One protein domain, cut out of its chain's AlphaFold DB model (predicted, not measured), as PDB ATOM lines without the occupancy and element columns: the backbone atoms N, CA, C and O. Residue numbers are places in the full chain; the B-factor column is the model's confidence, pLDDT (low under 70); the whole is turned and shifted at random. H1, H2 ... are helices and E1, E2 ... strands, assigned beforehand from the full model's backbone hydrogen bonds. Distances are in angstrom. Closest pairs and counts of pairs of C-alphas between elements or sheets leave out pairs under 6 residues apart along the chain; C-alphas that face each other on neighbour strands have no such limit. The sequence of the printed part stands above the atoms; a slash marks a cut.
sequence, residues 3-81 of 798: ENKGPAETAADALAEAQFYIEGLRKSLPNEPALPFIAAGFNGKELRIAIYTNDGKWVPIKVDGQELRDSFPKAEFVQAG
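What this domain is: This is residues 3 to 81 of the 798 residues of the protein "Site-specific DNA-methyltransferase (adenine-specific)" of Bradyrhizobium sp. DOA9 (UniProt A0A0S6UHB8). A small sheet of three antiparallel strands has the long helix H1 packed over one face, running along the strands and covering E1 and E2. On the other side of the sheet from H1, the long link of residues 61 to 74 leads to the short helix H2, set off from the sheet. Residues 27 to 33, at the end of H1 and just after it, stick out. The printed part has 79 residues with two named helices and three named strands, along the chain H1 E1 E2 E3 H2, the sheet's order being E1 - E2 - E3; the class is mixed, helices and strands, with under half of the residues, 38, in named elements. The whole is compact, with a radius of gyration of the C-alphas of 12.9 A and spans of 38 by 28 by 20 A.

Where its parts are: In the sheet, E1 is residues 38 to 42, 13.2 A from first to last C-alpha, beginning at C-alpha 38 (105.073, 121.480, 132.074). E2, residues 47 to 52, measures 16.6 A, and E3, residues 58 to 60, 6.7 A. H1 is residues 11 to 28 and 25.8 A long, with C-alpha 11 at (116.612, 117.694, 123.672). H2 is residues 75 to 80 and 8.7 A long, ending at C-alpha 80 (101.599, 118.271, 145.578).

How they stand to each other: E1, E2 and E3 form a meander, each strand the antiparallel neighbour of the one before. The hairpin E1 and E2 has directions 159 degrees apart, with N 39 and O 50 within hydrogen-bond range at 2.9 A. The hairpin E2 and E3 has directions 137 degrees apart, with N 51 and O 59 within range at 2.9 A. Residues 3 to 4 pair with residues 41 to 42 of E1, parallel. H1 is on the sheet at a height of 7.2 A, over E1 and E2, which gives two layers, a helix on one face of a sheet. On the local plane H1 and E1 stand at 27 degrees, along the strands. The closest C-alphas of H1 and E1 are those of Leu 15 and Gly 41, 3.7 A apart. H2 is not on the sheet, and it is apart from H1, E1 and E2. In H1 and H2 every O i to N i+4 pair is within hydrogen-bond range.

The domain as a whole: The C-alphas farthest apart are those of Ala 8 and Asn 31, at 38.2 A. The printed part has no cut. The link from E3 to H2, 14 residues, is long; within it residues 62 to 63 pair with residues 66 to 67, antiparallel. Mean pLDDT of the printed part is 81.4; residues 28 to 36, 54 to 55, 76 and 79 to 80 are under 70.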
ATOM      1  N   GLU A   3     107.128 117.573 123.201       91.25
ATOM      2  CA  GLU A   3     107.668 117.504 121.846       91.25
ATOM      3  C   GLU A   3     108.772 116.452 121.723       91.25
ATOM      4  O   GLU A   3     109.599 116.258 122.624       91.25
ATOM      5  N   ASN A   4     108.771 115.767 120.581       90.31
ATOM      6  CA  ASN A   4     109.703 114.691 120.275       90.31
ATOM      7  C   ASN A   4     110.463 114.991 118.980       90.31
ATOM      8  O   ASN A   4     109.854 115.299 117.955       90.31
ATOM      9  N   LYS A   5     111.787 114.853 119.018       89.38
ATOM     10  CA  LYS A   5     112.689 115.067 117.884       89.38
ATOM     11  C   LYS A   5     113.512 113.824 117.572       89.38
ATOM     12  O   LYS A   5     113.615 112.893 118.370       89.38
ATOM     13  N   GLY A   6     114.117 113.808 116.387       86.50
ATOM     14  CA  GLY A   6     115.056 112.753 116.019       86.50
ATOM     15  C   GLY A   6     116.359 112.819 116.838       86.50
ATOM     16  O   GLY A   6     116.735 113.897 117.297       86.50
ATOM     17  N   PRO A   7     117.133 111.717 116.940       86.12
ATOM     18  CA  PRO A   7     118.394 111.668 117.701       86.12
ATOM     19  C   PRO A   7     119.523 112.570 117.191       86.12
ATOM     20  O   PRO A   7     120.587 112.615 117.810       86.12
ATOM     21  N   ALA A   8     119.323 113.205 116.034       87.56
ATOM     22  CA  ALA A   8     120.239 114.168 115.436       87.56
ATOM     23  C   ALA A   8     120.030 115.601 115.963       87.56
ATOM     24  O   ALA A   8     120.918 116.432 115.798       87.56
ATOM     25  N   GLU A   9     118.889 115.884 116.596       90.69
ATOM     26  CA  GLU A   9     118.564 117.176 117.213       90.69
ATOM     27  C   GLU A   9     118.805 117.140 118.730       90.69
ATOM     28  O   GLU A   9     118.929 116.067 119.337       90.69
ATOM     29  N   THR A  10     118.879 118.307 119.375       92.31
ATOM     30  CA  THR A  10     119.089 118.370 120.827       92.31
ATOM     31  C   THR A  10     117.765 118.276 121.589       92.31
ATOM     32  O   THR A  10     116.730 118.773 121.146       92.31
ATOM     33  N   ALA A  11     117.782 117.681 122.787       90.19
ATOM     34  CA  ALA A  11     116.612 117.694 123.672       90.19
ATOM     35  C   ALA A  11     116.231 119.119 124.123       90.19
ATOM     36  O   ALA A  11     115.086 119.358 124.502       90.19
ATOM     37  N   ALA A  12     117.170 120.072 124.062       91.38
ATOM     38  CA  ALA A  12     116.912 121.483 124.329       91.38
ATOM     39  C   ALA A  12     116.065 122.136 123.225       91.38
ATOM     40  O   ALA A  12     115.159 122.896 123.555       91.38
ATOM     41  N   ASP A  13     116.297 121.799 121.953       92.81
ATOM     42  CA  ASP A  13     115.478 122.287 120.833       92.81
ATOM     43  C   ASP A  13     114.052 121.732 120.923       92.81
ATOM     44  O   ASP A  13     113.080 122.484 120.840       92.81
ATOM     45  N   ALA A  14     113.925 120.429 121.210       92.94
ATOM     46  CA  ALA A  14     112.634 119.797 121.482       92.94
ATOM     47  C   ALA A  14     111.906 120.483 122.653       92.94
ATOM     48  O   ALA A  14     110.714 120.775 122.579       92.94
ATOM     49  N   LEU A  15     112.627 120.777 123.741       94.12
ATOM     50  CA  LEU A  15     112.061 121.462 124.900       94.12
ATOM     51  C   LEU A  15     111.608 122.883 124.539       94.12
ATOM     52  O   LEU A  15     110.500 123.258 124.909       94.12
ATOM     53  N   ALA A  16     112.417 123.652 123.810       93.31
ATOM     54  CA  ALA A  16     112.092 125.018 123.401       93.31
ATOM     55  C   ALA A  16     110.821 125.083 122.538       93.31
ATOM     56  O   ALA A  16     110.006 125.993 122.687       93.31
ATOM     57  N   GLU A  17     110.602 124.092 121.678       93.50
ATOM     58  CA  GLU A  17     109.383 124.004 120.876       93.50
ATOM     59  C   GLU A  17     108.153 123.670 121.735       93.50
ATOM     60  O   GLU A  17     107.126 124.346 121.640       93.50
ATOM     61  N   ALA A  18     108.275 122.723 122.675       92.56
ATOM     62  CA  ALA A  18     107.216 122.442 123.647       92.56
ATOM     63  C   ALA A  18     106.869 123.678 124.499       92.56
ATOM     64  O   ALA A  18     105.697 123.919 124.809       92.56
ATOM     65  N   GLN A  19     107.882 124.467 124.869       93.00
ATOM     66  CA  GLN A  19     107.728 125.728 125.591       93.00
ATOM     67  C   GLN A  19     106.966 126.763 124.755       93.00
ATOM     68  O   GLN A  19     105.989 127.340 125.236       93.00
ATOM     69  N   PHE A  20     107.353 126.939 123.490       90.62
ATOM     70  CA  PHE A  20     106.693 127.846 122.552       90.62
ATOM     71  C   PHE A  20     105.202 127.525 122.394       90.62
ATOM     72  O   PHE A  20     104.353 128.417 122.489       90.62
ATOM     73  N   TYR A  21     104.860 126.247 122.215       87.12
ATOM     74  CA  TYR A  21     103.463 125.842 122.112       87.12
ATOM     75  C   TYR A  21     102.676 126.118 123.388       87.12
ATOM     76  O   TYR A  21     101.556 126.622 123.315       87.12
ATOM     77  N   ILE A  22     103.258 125.831 124.556       84.44
ATOM     78  CA  ILE A  22     102.634 126.141 125.842       84.44
ATOM     79  C   ILE A  22     102.372 127.636 125.979       84.44
ATOM     80  O   ILE A  22     101.281 128.017 126.392       84.44
ATOM     81  N   GLU A  23     103.328 128.492 125.628       83.75
ATOM     82  CA  GLU A  23     103.148 129.943 125.685       83.75
ATOM     83  C   GLU A  23     102.049 130.424 124.732       83.75
ATOM     84  O   GLU A  23     101.249 131.292 125.095       83.75
ATOM     85  N   GLY A  24     101.972 129.838 123.534       81.44
ATOM     86  CA  GLY A  24     100.889 130.072 122.580       81.44
ATOM     87  C   GLY A  24      99.526 129.660 123.140       81.44
ATOM     88  O   GLY A  24      98.595 130.466 123.138       81.44
ATOM     89  N   LEU A  25      99.435 128.452 123.703       75.50
ATOM     90  CA  LEU A  25      98.239 127.932 124.372       75.50
ATOM     91  C   LEU A  25      97.833 128.823 125.555       75.50
ATOM     92  O   LEU A  25      96.659 129.113 125.779       75.50
ATOM     93  N   ARG A  26      98.826 129.324 126.297       70.56
ATOM     94  CA  ARG A  26      98.639 130.234 127.427       70.56
ATOM     95  C   ARG A  26      98.000 131.545 126.970       70.56
ATOM     96  O   ARG A  26      97.134 132.061 127.674       70.56
ATOM     97  N   LYS A  27      98.407 132.072 125.813       72.38
ATOM     98  CA  LYS A  27      97.831 133.284 125.210       72.38
ATOM     99  C   LYS A  27      96.420 133.052 124.660       72.38
ATOM    100  O   LYS A  27      95.591 133.950 124.776       72.38
ATOM    101  N   SER A  28      96.142 131.885 124.076       67.75
ATOM    102  CA  SER A  28      94.857 131.583 123.424       67.75
ATOM    103  C   SER A  28      93.760 131.093 124.372       67.75
ATOM    104  O   SER A  28      92.582 131.270 124.068       67.75
ATOM    105  N   LEU A  29      94.124 130.539 125.533       62.44
ATOM    106  CA  LEU A  29      93.205 130.101 126.588       62.44
ATOM    107  C   LEU A  29      93.372 130.982 127.844       62.44
ATOM    108  O   LEU A  29      93.913 130.531 128.859       62.44
ATOM    109  N   PRO A  30      92.953 132.263 127.803       51.22
ATOM    110  CA  PRO A  30      93.151 133.190 128.918       51.22
ATOM    111  C   PRO A  30      92.316 132.842 130.161       51.22
ATOM    112  O   PRO A  30      92.685 133.258 131.256       51.22
ATOM    113  N   ASN A  31      91.237 132.066 129.994       48.12
ATOM    114  CA  ASN A  31      90.210 131.827 131.015       48.12
ATOM    115  C   ASN A  31      90.165 130.384 131.556       48.12
ATOM    116  O   ASN A  31      89.316 130.093 132.396       48.12
ATOM    117  N   GLU A  32      91.023 129.473 131.085       48.41
ATOM    118  CA  GLU A  32      91.065 128.110 131.631       48.41
ATOM    119  C   GLU A  32      91.873 128.058 132.940       48.41
ATOM    120  O   GLU A  32      92.898 128.746 133.050       48.41
ATOM    121  N   PRO A  33      91.430 127.270 133.945       46.09
ATOM    122  CA  PRO A  33      92.162 127.106 135.195       46.09
ATOM    123  C   PRO A  33      93.588 126.623 134.904       46.09
ATOM    124  O   PRO A  33      93.815 125.724 134.095       46.09
ATOM    125  N   ALA A  34      94.560 127.293 135.520       55.22
ATOM    126  CA  ALA A  34      95.972 127.171 135.193       55.22
ATOM    127  C   ALA A  34      96.559 125.851 135.713       55.22
ATOM    128  O   ALA A  34      97.198 125.831 136.756       55.22
ATOM    129  N   LEU A  35      96.390 124.759 134.965       54.19
ATOM    130  CA  LEU A  35      97.207 123.559 135.161       54.19
ATOM    131  C   LEU A  35      98.703 123.937 135.093       54.19
ATOM    132  O   LEU A  35      99.068 124.800 134.282       54.19
ATOM    133  N   PRO A  36      99.586 123.304 135.891       60.62
ATOM    134  CA  PRO A  36     101.020 123.539 135.798       60.62
ATOM    135  C   PRO A  36     101.496 123.288 134.365       60.62
ATOM    136  O   PRO A  36     101.347 122.204 133.796       60.62
ATOM    137  N   PHE A  37     102.066 124.327 133.764       77.94
ATOM    138  CA  PHE A  37     102.530 124.308 132.386       77.94
ATOM    139  C   PHE A  37     103.892 123.624 132.314       77.94
ATOM    140  O   PHE A  37     104.938 124.260 132.418       77.94
ATOM    141  N   ILE A  38     103.867 122.304 132.164       85.44
ATOM    142  CA  ILE A  38     105.073 121.480 132.074       85.44
ATOM    143  C   ILE A  38     105.394 121.226 130.600       85.44
ATOM    144  O   ILE A  38     104.580 120.644 129.872       85.44
ATOM    145  N   ALA A  39     106.579 121.655 130.171       91.00
ATOM    146  CA  ALA A  39     107.159 121.331 128.874       91.00
ATOM    147  C   ALA A  39     108.133 120.163 129.032       91.00
ATOM    148  O   ALA A  39     108.981 120.177 129.924       91.00
ATOM    149  N   ALA A  40     108.025 119.179 128.147       93.38
ATOM    150  CA  ALA A  40     108.976 118.087 128.027       93.38
ATOM    151  C   ALA A  40     109.549 118.064 126.607       93.38
ATOM    152  O   ALA A  40     108.795 118.132 125.636       93.38
ATOM    153  N   GLY A  41     110.871 117.965 126.499       94.38
ATOM    154  CA  GLY A  41     111.591 117.797 125.241       94.38
ATOM    155  C   GLY A  41     112.351 116.479 125.246       94.38
ATOM    156  O   GLY A  41     113.121 116.223 126.171       94.38
ATOM    157  N   PHE A  42     112.131 115.647 124.230       93.44
ATOM    158  CA  PHE A  42     112.812 114.362 124.068       93.44
ATOM    159  C   PHE A  42     113.406 114.243 122.665       93.44
ATOM    160  O   PHE A  42     112.766 114.640 121.697       93.44
ATOM    161  N   ASN A  43     114.608 113.679 122.542       92.81
ATOM    162  CA  ASN A  43     115.249 113.440 121.239       92.81
ATOM    163  C   ASN A  43     115.567 111.956 120.969       92.81
ATOM    164  O   ASN A  43     116.403 111.635 120.128       92.81
ATOM    165  N   GLY A  44     114.982 111.024 121.726       86.56
ATOM    166  CA  GLY A  44     115.317 109.598 121.628       86.56
ATOM    167  C   GLY A  44     116.504 109.153 122.489       86.56
ATOM    168  O   GLY A  44     116.734 107.950 122.598       86.56
ATOM    169  N   LYS A  45     117.250 110.083 123.106       88.94
ATOM    170  CA  LYS A  45     118.374 109.784 124.014       88.94
ATOM    171  C   LYS A  45     118.285 110.514 125.350       88.94
ATOM    172  O   LYS A  45     118.570 109.903 126.368       88.94
ATOM    173  N   GLU A  46     117.917 111.791 125.322       91.81
ATOM    174  CA  GLU A  46     117.825 112.670 126.489       91.81
ATOM    175  C   GLU A  46     116.391 113.205 126.612       91.81
ATOM    176  O   GLU A  46     115.805 113.652 125.620       91.81
ATOM    177  N   LEU A  47     115.833 113.166 127.822       92.19
ATOM    178  CA  LEU A  47     114.589 113.836 128.204       92.19
ATOM    179  C   LEU A  47     114.908 115.013 129.122       92.19
ATOM    180  O   LEU A  47     115.551 114.845 130.159       92.19
ATOM    181  N   ARG A  48     114.378 116.188 128.780       93.88
ATOM    182  CA  ARG A  48     114.409 117.378 129.634       93.88
ATOM    183  C   ARG A  48     113.014 117.864 129.947       93.88
ATOM    184  O   ARG A  48     112.132 117.816 129.091       93.88
ATOM    185  N   ILE A  49     112.837 118.371 131.163       93.31
ATOM    186  CA  ILE A  49     111.543 118.845 131.639       93.31
ATOM    187  C   ILE A  49     111.710 120.199 132.325       93.31
ATOM    188  O   ILE A  49     112.536 120.367 133.223       93.31
ATOM    189  N   ALA A  50     110.890 121.164 131.921       92.12
ATOM    190  CA  ALA A  50     110.823 122.478 132.540       92.12
ATOM    191  C   ALA A  50     109.382 122.820 132.906       92.12
ATOM    192  O   ALA A  50     108.433 122.422 132.228       92.12
ATOM    193  N   ILE A  51     109.230 123.590 133.975       87.88
ATOM    194  CA  ILE A  51     107.964 124.192 134.361       87.88
ATOM    195  C   ILE A  51     107.965 125.663 133.960       87.88
ATOM    196  O   ILE A  51     108.959 126.374 134.136       87.88
ATOM    197  N   TYR A  52     106.843 126.121 133.419       81.94
ATOM    198  CA  TYR A  52     106.619 127.536 133.207       81.94
ATOM    199  C   TYR A  52     106.111 128.152 134.498       81.94
ATOM    200  O   TYR A  52     105.007 127.865 134.963       81.94
ATOM    201  N   THR A  53     106.950 128.983 135.094       71.31
ATOM    202  CA  THR A  53     106.670 129.632 136.365       71.31
ATOM    203  C   THR A  53     105.835 130.891 136.161       71.31
ATOM    204  O   THR A  53     105.662 131.422 135.055       71.31
ATOM    205  N   ASN A  54     105.248 131.363 137.253       61.16
ATOM    206  CA  ASN A  54     104.276 132.442 137.187       61.16
ATOM    207  C   ASN A  54     104.906 133.827 136.976       61.16
ATOM    208  O   ASN A  54     104.210 134.722 136.502       61.16
ATOM    209  N   ASP A  55     106.212 133.986 137.219       62.16
ATOM    210  CA  ASP A  55     106.967 135.196 136.856       62.16
ATOM    211  C   ASP A  55     107.322 135.254 135.354       62.16
ATOM    212  O   ASP A  55     108.044 136.150 134.915       62.16
ATOM    213  N   GLY A  56     106.793 134.311 134.563       71.25
ATOM    214  CA  GLY A  56     106.978 134.247 133.117       71.25
ATOM    215  C   GLY A  56     108.295 133.601 132.699       71.25
ATOM    216  O   GLY A  56     108.750 133.843 131.584       71.25
ATOM    217  N   LYS A  57     108.927 132.804 133.570       82.31
ATOM    218  CA  LYS A  57     110.191 132.127 133.261       82.31
ATOM    219  C   LYS A  57     110.029 130.622 133.160       82.31
ATOM    220  O   LYS A  57     109.294 129.998 133.925       82.31
ATOM    221  N   TRP A  58     110.793 130.019 132.263       89.62
ATOM    222  CA  TRP A  58     110.997 128.579 132.252       89.62
ATOM    223  C   TRP A  58     112.077 128.198 133.251       89.62
ATOM    224  O   TRP A  58     113.196 128.707 133.194       89.62
ATOM    225  N   VAL A  59     111.736 127.294 134.162       90.69
ATOM    226  CA  VAL A  59     112.658 126.781 135.172       90.69
ATOM    227  C   VAL A  59     112.749 125.263 135.024       90.69
ATOM    228  O   VAL A  59     111.710 124.602 134.963       90.69
ATOM    229  N   PRO A  60     113.959 124.676 134.947       92.25
ATOM    230  CA  PRO A  60     114.107 123.226 134.904       92.25
ATOM    231  C   PRO A  60     113.546 122.593 136.176       92.25
ATOM    232  O   PRO A  60     113.787 123.103 137.274       92.25
ATOM    233  N   ILE A  61     112.829 121.481 136.034       90.25
ATOM    234  CA  ILE A  61     112.397 120.698 137.195       90.25
ATOM    235  C   ILE A  61     113.633 120.076 137.844       90.25
ATOM    236  O   ILE A  61     114.529 119.619 137.137       90.25
ATOM    237  N   LYS A  62     113.699 120.067 139.177       87.75
ATOM    238  CA  LYS A  62     114.856 119.594 139.938       87.75
ATOM    239  C   LYS A  62     114.490 118.558 140.993       87.75
ATOM    240  O   LYS A  62     113.464 118.676 141.662       87.75
ATOM    241  N   VAL A  63     115.393 117.602 141.190       80.81
ATOM    242  CA  VAL A  63     115.404 116.630 142.291       80.81
ATOM    243  C   VAL A  63     116.766 116.735 142.975       80.81
ATOM    244  O   VAL A  63     117.790 116.766 142.297       80.81
ATOM    245  N   ASP A  64     116.784 116.898 144.300       77.75
ATOM    246  CA  ASP A  64     118.008 117.083 145.101       77.75
ATOM    247  C   ASP A  64     118.945 118.192 144.576       77.75
ATOM    248  O   ASP A  64     120.170 118.097 144.596       77.75
ATOM    249  N   GLY A  65     118.345 119.272 144.062       80.56
ATOM    250  CA  GLY A  65     119.056 120.426 143.504       80.56
ATOM    251  C   GLY A  65     119.604 120.233 142.084       80.56
ATOM    252  O   GLY A  65     120.057 121.211 141.486       80.56
ATOM    253  N   GLN A  66     119.515 119.028 141.516       86.81
ATOM    254  CA  GLN A  66     119.929 118.720 140.147       86.81
ATOM    255  C   GLN A  66     118.736 118.718 139.192       86.81
ATOM    256  O   GLN A  66     117.627 118.374 139.582       86.81
ATOM    257  N   GLU A  67     118.953 119.113 137.938       91.38
ATOM    258  CA  GLU A  67     117.926 119.055 136.891       91.38
ATOM    259  C   GLU A  67     117.459 117.609 136.669       91.38
ATOM    260  O   GLU A  67     118.274 116.708 136.482       91.38
ATOM    261  N   LEU A  68     116.143 117.400 136.668       88.56
ATOM    262  CA  LEU A  68     115.525 116.122 136.358       88.56
ATOM    263  C   LEU A  68     115.719 115.818 134.872       88.56
ATOM    264  O   LEU A  68     115.204 116.533 134.007       88.56
ATOM    265  N   ARG A  69     116.445 114.737 134.590       90.69
ATOM    266  CA  ARG A  69     116.688 114.234 133.237       90.69
ATOM    267  C   ARG A  69     116.274 112.776 133.121       90.69
ATOM    268  O   ARG A  69     116.263 112.044 134.111       90.69
ATOM    269  N   ASP A  70     115.905 112.371 131.911       89.69
ATOM    270  CA  ASP A  70     115.686 110.963 131.529       89.69
ATOM    271  C   ASP A  70     114.627 110.224 132.357       89.69
ATOM    272  O   ASP A  70     114.589 108.996 132.422       89.69
ATOM    273  N   SER A  71     113.731 110.976 132.996       84.94
ATOM    274  CA  SER A  71     112.662 110.435 133.825       84.94
ATOM    275  C   SER A  71     111.506 111.425 133.964       84.94
ATOM    276  O   SER A  71     111.699 112.639 133.980       84.94
ATOM    277  N   PHE A  72     110.282 110.896 134.048       82.44
ATOM    278  CA  PHE A  72     109.087 111.688 134.336       82.44
ATOM    279  C   PHE A  72     108.794 111.687 135.837       82.44
ATOM    280  O   PHE A  72     108.912 110.641 136.485       82.44
ATOM    281  N   PRO A  73     108.360 112.823 136.404       77.94
ATOM    282  CA  PRO A  73     107.933 112.849 137.790       77.94
ATOM    283  C   PRO A  73     106.637 112.059 137.977       77.94
ATOM    284  O   PRO A  73     105.758 112.061 137.112       77.94
ATOM    285  N   LYS A  74     106.493 111.393 139.129       75.94
ATOM    286  CA  LYS A  74     105.224 110.736 139.474       75.94
ATOM    287  C   LYS A  74     104.131 111.791 139.630       75.94
ATOM    288  O   LYS A  74     104.373 112.851 140.207       75.94
ATOM    289  N   ALA A  75     102.920 111.462 139.181       72.94
ATOM    290  CA  ALA A  75     101.763 112.354 139.251       72.94
ATOM    291  C   ALA A  75     101.512 112.890 140.673       72.94
ATOM    292  O   ALA A  75     101.189 114.060 140.832       72.94
ATOM    293  N   GLU A  76     101.747 112.062 141.691       69.25
ATOM    294  CA  GLU A  76     101.610 112.396 143.115       69.25
ATOM    295  C   GLU A  76     102.463 113.615 143.524       69.25
ATOM    296  O   GLU A  76     101.976 114.525 144.188       69.25
ATOM    297  N   PHE A  77     103.726 113.672 143.077       73.62
ATOM    298  CA  PHE A  77     104.637 114.782 143.381       73.62
ATOM    299  C   PHE A  77     104.270 116.053 142.618       73.62
ATOM    300  O   PHE A  77     104.385 117.149 143.156       73.62
ATOM    301  N   VAL A  78     103.805 115.911 141.374       73.44
ATOM    302  CA  VAL A  78     103.343 117.049 140.567       73.44
ATOM    303  C   VAL A  78     102.068 117.650 141.164       73.44
ATOM    304  O   VAL A  78     101.951 118.869 141.240       73.44
ATOM    305  N   GLN A  79     101.141 116.809 141.632       68.31
ATOM    306  CA  GLN A  79      99.901 117.233 142.292       68.31
ATOM    307  C   GLN A  79     100.154 117.960 143.616       68.31
ATOM    308  O   GLN A  79      99.433 118.900 143.938       68.31
ATOM    309  N   ALA A  80     101.194 117.571 144.360       66.56
ATOM    310  CA  ALA A  80     101.599 118.271 145.578       66.56
ATOM    311  C   ALA A  80     102.155 119.687 145.315       66.56
ATOM    312  O   ALA A  80     102.182 120.520 146.225       66.56
ATOM    313  N   GLY A  81     102.566 119.971 144.076       73.12
ATOM    314  CA  GLY A  81     103.063 121.267 143.631       73.12
ATOM    315  C   GLY A  81     104.550 121.262 143.270       73.12
ATOM    316  O   GLY A  81     105.353 120.448 143.732       73.12
TER     317      GLY A  81